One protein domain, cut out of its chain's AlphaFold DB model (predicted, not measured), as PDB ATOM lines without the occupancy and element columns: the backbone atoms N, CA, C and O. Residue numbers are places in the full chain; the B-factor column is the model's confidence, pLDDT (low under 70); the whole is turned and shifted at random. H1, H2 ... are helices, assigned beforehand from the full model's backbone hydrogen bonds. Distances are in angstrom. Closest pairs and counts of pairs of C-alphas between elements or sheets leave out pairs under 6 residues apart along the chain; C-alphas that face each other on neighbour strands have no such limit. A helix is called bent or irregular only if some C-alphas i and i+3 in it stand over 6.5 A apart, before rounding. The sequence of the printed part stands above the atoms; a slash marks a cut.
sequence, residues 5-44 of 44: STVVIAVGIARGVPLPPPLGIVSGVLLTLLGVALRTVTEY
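Overview. This is residues 5 to 44 of the 44 residues of an uncharacterized protein of Natronococcus jeotgali DSM 18795 (UniProt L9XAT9). One long helix, H2, and a shorter one, H1, form the two unequal arms of a wide open V, joined end to end by residues 17 to 20, with neither arm folding back on the other. Residues 5 to 44 stand free, with no C-alpha 8 or more residues apart along the chain within 10 A. The printed part has 40 residues, with two named helices in the order H1, H2 and no named strand; its class is all helix. It is extended, with a radius of gyration of the C-alphas of 15.9 A, and its outline is a rod of 50 by 20 by 9 A.

Arrangement. H2, residues 21 to 42, is the longest helix, with 22 residues. H1, residues 5 to 16, comes before it, and the link of 4 residues between them is tight. H1 and H2 are apart, with no C-alpha of the one within 8 A of the other. In both helices every O i to N i+4 pair is within hydrogen-bond range.

Along the chain. H2 runs from C-alpha 21 at (196.305, 184.712, 133.460) to C-alpha 42 at (207.107, 199.861, 107.915), a length of 31.6 A. H1 begins at C-alpha 5, at (218.611, 169.649, 139.685), and its length from first to last C-alpha is 16.2 A. Neither helix is bent.

Size, cuts and confidence. The two C-alphas farthest apart are those of Ser 5 and Tyr 44, 50.3 A. The printed part has no cut, and it ends at Tyr 44, the chain's last residue. The mean pLDDT of the printed part is 76.2. The model's confidence is under 70 in residues 14 to 23, of which 14 to 16 belong to H1 and 21 to 23 to H2, and in residues 43 to 44.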
ATOM      1  N   SER A   5     219.926 170.093 139.210       81.44
ATOM      2  CA  SER A   5     218.611 169.649 139.685       81.44
ATOM      3  C   SER A   5     217.666 170.803 140.032       81.44
ATOM      4  O   SER A   5     216.481 170.737 139.734       81.44
ATOM      5  N   THR A   6     218.179 171.880 140.627       83.94
ATOM      6  CA  THR A   6     217.391 173.064 140.988       83.94
ATOM      7  C   THR A   6     216.895 173.793 139.742       83.94
ATOM      8  O   THR A   6     215.752 174.234 139.715       83.94
ATOM      9  N   VAL A   7     217.718 173.863 138.691       80.69
ATOM     10  CA  VAL A   7     217.336 174.478 137.409       80.69
ATOM     11  C   VAL A   7     216.258 173.649 136.718       80.69
ATOM     12  O   VAL A   7     215.261 174.202 136.270       80.69
ATOM     13  N   VAL A   8     216.411 172.322 136.687       81.94
ATOM     14  CA  VAL A   8     215.421 171.418 136.075       81.94
ATOM     15  C   VAL A   8     214.073 171.508 136.792       81.94
ATOM     16  O   VAL A   8     213.042 171.623 136.133       81.94
ATOM     17  N   ILE A   9     214.073 171.528 138.128       82.62
ATOM     18  CA  ILE A   9     212.849 171.678 138.927       82.62
ATOM     19  C   ILE A   9     212.222 173.057 138.689       82.62
ATOM     20  O   ILE A   9     211.026 173.140 138.431       82.62
ATOM     21  N   ALA A  10     213.013 174.134 138.701       78.69
ATOM     22  CA  ALA A  10     212.513 175.487 138.465       78.69
ATOM     23  C   ALA A  10     211.912 175.655 137.060       78.69
ATOM     24  O   ALA A  10     210.855 176.260 136.917       78.69
ATOM     25  N   VAL A  11     212.540 175.082 136.029       77.44
ATOM     26  CA  VAL A  11     212.029 175.110 134.650       77.44
ATOM     27  C   VAL A  11     210.784 174.237 134.505       77.44
ATOM     28  O   VAL A  11     209.832 174.651 133.848       77.44
ATOM     29  N   GLY A  12     210.755 173.060 135.138       77.31
ATOM     30  CA  GLY A  12     209.575 172.194 135.170       77.31
ATOM     31  C   GLY A  12     208.378 172.881 135.826       77.31
ATOM     32  O   GLY A  12     207.284 172.878 135.265       77.31
ATOM     33  N   ILE A  13     208.604 173.559 136.956       72.62
ATOM     34  CA  ILE A  13     207.592 174.382 137.628       72.62
ATOM     35  C   ILE A  13     207.196 175.560 136.734       72.62
ATOM     36  O   ILE A  13     206.016 175.756 136.514       72.62
ATOM     37  N   ALA A  14     208.129 176.301 136.137       67.50
ATOM     38  CA  ALA A  14     207.799 177.442 135.274       67.50
ATOM     39  C   ALA A  14     207.027 177.058 133.994       67.50
ATOM     40  O   ALA A  14     206.288 177.875 133.455       67.50
ATOM     41  N   ARG A  15     207.205 175.830 133.491       64.81
ATOM     42  CA  ARG A  15     206.477 175.290 132.327       64.81
ATOM     43  C   ARG A  15     205.107 174.717 132.702       64.81
ATOM     44  O   ARG A  15     204.197 174.775 131.884       64.81
ATOM     45  N   GLY A  16     204.986 174.125 133.893       61.59
ATOM     46  CA  GLY A  16     203.750 173.513 134.394       61.59
ATOM     47  C   GLY A  16     202.852 174.469 135.181       61.59
ATOM     48  O   GLY A  16     201.650 174.238 135.277       61.59
ATOM     49  N   VAL A  17     203.417 175.547 135.726       60.19
ATOM     50  CA  VAL A  17     202.681 176.654 136.330       60.19
ATOM     51  C   VAL A  17     202.235 177.543 135.178       60.19
ATOM     52  O   VAL A  17     203.080 178.213 134.577       60.19
ATOM     53  N   PRO A  18     200.935 177.554 134.832       58.41
ATOM     54  CA  PRO A  18     200.433 178.533 133.890       58.41
ATOM     55  C   PRO A  18     200.818 179.901 134.441       58.41
ATOM     56  O   PRO A  18     200.508 180.222 135.591       58.41
ATOM     57  N   LEU A  19     201.547 180.682 133.639       57.78
ATOM     58  CA  LEU A  19     201.778 182.092 133.924       57.78
ATOM     59  C   LEU A  19     200.423 182.665 134.361       57.78
ATOM     60  O   LEU A  19     199.448 182.434 133.635       57.78
ATOM     61  N   PRO A  20     200.311 183.312 135.538       60.81
ATOM     62  CA  PRO A  20     199.013 183.726 136.042       60.81
ATOM     63  C   PRO A  20     198.308 184.502 134.923       60.81
ATOM     64  O   PRO A  20     198.952 185.367 134.322       60.81
ATOM     65  N   PRO A  21     197.038 184.177 134.607       60.78
ATOM     66  CA  PRO A  21     196.305 184.712 133.460       60.78
ATOM     67  C   PRO A  21     196.574 186.193 133.138       60.78
ATOM     68  O   PRO A  21     196.804 186.499 131.967       60.78
ATOM     69  N   PRO A  22     196.644 187.118 134.124       66.81
ATOM     70  CA  PRO A  22     196.976 188.517 133.853       66.81
ATOM     71  C   PRO A  22     198.327 188.739 133.152       66.81
ATOM     72  O   PRO A  22     198.407 189.588 132.271       66.81
ATOM     73  N   LEU A  23     199.383 187.984 133.472       68.62
ATOM     74  CA  LEU A  23     200.710 188.175 132.867       68.62
ATOM     75  C   LEU A  23     200.790 187.645 131.429       68.62
ATOM     76  O   LEU A  23     201.480 188.238 130.602       68.62
ATOM     77  N   GLY A  24     200.076 186.557 131.120       71.12
ATOM     78  CA  GLY A  24     199.992 186.020 129.756       71.12
ATOM     79  C   GLY A  24     199.196 186.928 128.816       71.12
ATOM     80  O   GLY A  24     199.567 187.111 127.658       71.12
ATOM     81  N   ILE A  25     198.135 187.554 129.330       77.00
ATOM     82  CA  ILE A  25     197.347 188.534 128.575       77.00
ATOM     83  C   ILE A  25     198.178 189.794 128.328       77.00
ATOM     84  O   ILE A  25     198.262 190.250 127.192       77.00
ATOM     85  N   VAL A  26     198.840 190.330 129.359       80.19
ATOM     86  CA  VAL A  26     199.670 191.538 129.221       80.19
ATOM     87  C   VAL A  26     200.792 191.329 128.205       80.19
ATOM     88  O   VAL A  26     200.992 192.194 127.354       80.19
ATOM     89  N   SER A  27     201.486 190.187 128.231       78.50
ATOM     90  CA  SER A  27     202.551 189.900 127.260       78.50
ATOM     91  C   SER A  27     202.016 189.732 125.833       78.50
ATOM     92  O   SER A  27     202.597 190.285 124.899       78.50
ATOM     93  N   GLY A  28     200.879 189.051 125.656       82.31
ATOM     94  CA  GLY A  28     200.216 188.912 124.356       82.31
ATOM     95  C   GLY A  28     199.740 190.249 123.777       82.31
ATOM     96  O   GLY A  28     199.951 190.527 122.595       82.31
ATOM     97  N   VAL A  29     199.160 191.114 124.613       87.19
ATOM     98  CA  VAL A  29     198.733 192.468 124.222       87.19
ATOM     99  C   VAL A  29     199.937 193.321 123.822       87.19
ATOM    100  O   VAL A  29     199.900 193.961 122.774       87.19
ATOM    101  N   LEU A  30     201.027 193.286 124.595       85.44
ATOM    102  CA  LEU A  30     202.262 194.016 124.283       85.44
ATOM    103  C   LEU A  30     202.870 193.585 122.945       85.44
ATOM    104  O   LEU A  30     203.241 194.438 122.143       85.44
ATOM    105  N   LEU A  31     202.934 192.278 122.680       87.31
ATOM    106  CA  LEU A  31     203.430 191.751 121.406       87.31
ATOM    107  C   LEU A  31     202.532 192.149 120.230       87.31
ATOM    108  O   LEU A  31     203.035 192.479 119.158       87.31
ATOM    109  N   THR A  32     201.214 192.164 120.438       90.06
ATOM    110  CA  THR A  32     200.253 192.590 119.413       90.06
ATOM    111  C   THR A  32     200.416 194.076 119.099       90.06
ATOM    112  O   THR A  32     200.515 194.447 117.931       90.06
ATOM    113  N   LEU A  33     200.519 194.925 120.127       88.31
ATOM    114  CA  LEU A  33     200.776 196.359 119.964       88.31
ATOM    115  C   LEU A  33     202.118 196.622 119.283       88.31
ATOM    116  O   LEU A  33     202.191 197.474 118.403       88.31
ATOM    117  N   LEU A  34     203.161 195.873 119.644       90.69
ATOM    118  CA  LEU A  34     204.466 195.973 119.001       90.69
ATOM    119  C   LEU A  34     204.385 195.598 117.515       90.69
ATOM    120  O   LEU A  34     204.934 196.311 116.682       90.69
ATOM    121  N   GLY A  35     203.671 194.524 117.171       89.19
ATOM    122  CA  GLY A  35     203.457 194.121 115.780       89.19
ATOM    123  C   GLY A  35     202.692 195.169 114.970       89.19
ATOM    124  O   GLY A  35     203.076 195.473 113.841       89.19
ATOM    125  N   VAL A  36     201.654 195.771 115.559       89.94
ATOM    126  CA  VAL A  36     200.910 196.880 114.943       89.94
ATOM    127  C   VAL A  36     201.812 198.100 114.758       89.94
ATOM    128  O   VAL A  36     201.846 198.656 113.665       89.94
ATOM    129  N   ALA A  37     202.586 198.470 115.779       87.94
ATOM    130  CA  ALA A  37     203.506 199.601 115.723       87.94
ATOM    131  C   ALA A  37     204.581 199.415 114.640       87.94
ATOM    132  O   ALA A  37     204.804 200.312 113.826       87.94
ATOM    133  N   LEU A  38     205.204 198.235 114.575       83.44
ATOM    134  CA  LEU A  38     206.156 197.898 113.515       83.44
ATOM    135  C   LEU A  38     205.512 197.981 112.136       83.44
ATOM    136  O   LEU A  38     206.125 198.514 111.215       83.44
ATOM    137  N   ARG A  39     204.278 197.494 111.991       82.44
ATOM    138  CA  ARG A  39     203.560 197.581 110.722       82.44
ATOM    139  C   ARG A  39     203.296 199.025 110.315       82.44
ATOM    140  O   ARG A  39     203.595 199.378 109.184       82.44
ATOM    141  N   THR A  40     202.855 199.874 111.239       80.00
ATOM    142  CA  THR A  40     202.654 201.303 110.960       80.00
ATOM    143  C   THR A  40     203.944 202.049 110.633       80.00
ATOM    144  O   THR A  40     203.892 202.985 109.854       80.00
ATOM    145  N   VAL A  41     205.092 201.648 111.189       77.50
ATOM    146  CA  VAL A  41     206.398 202.251 110.857       77.50
ATOM    147  C   VAL A  41     206.945 201.724 109.529       77.50
ATOM    148  O   VAL A  41     207.663 202.437 108.844       77.50
ATOM    149  N   THR A  42     206.630 200.480 109.165       75.94
ATOM    150  CA  THR A  42     207.107 199.861 107.915       75.94
ATOM    151  C   THR A  42     206.254 200.259 106.710       75.94
ATOM    152  O   THR A  42     206.746 200.269 105.588       75.94
ATOM    153  N   GLU A  43     204.969 200.552 106.920       69.94
ATOM    154  CA  GLU A  43     204.048 201.022 105.875       69.94
ATOM    155  C   GLU A  43     204.088 202.557 105.670       69.94
ATOM    156  O   GLU A  43     203.320 203.064 104.853       69.94
ATOM    157  N   TYR A  44     204.970 203.283 106.374       50.81
ATOM    158  CA  TYR A  44     205.188 204.737 106.256       50.81
ATOM    159  C   TYR A  44     206.546 205.040 105.616       50.81
ATOM    160  O   TYR A  44     206.617 206.000 104.816       50.81
TER     161      TYR A  44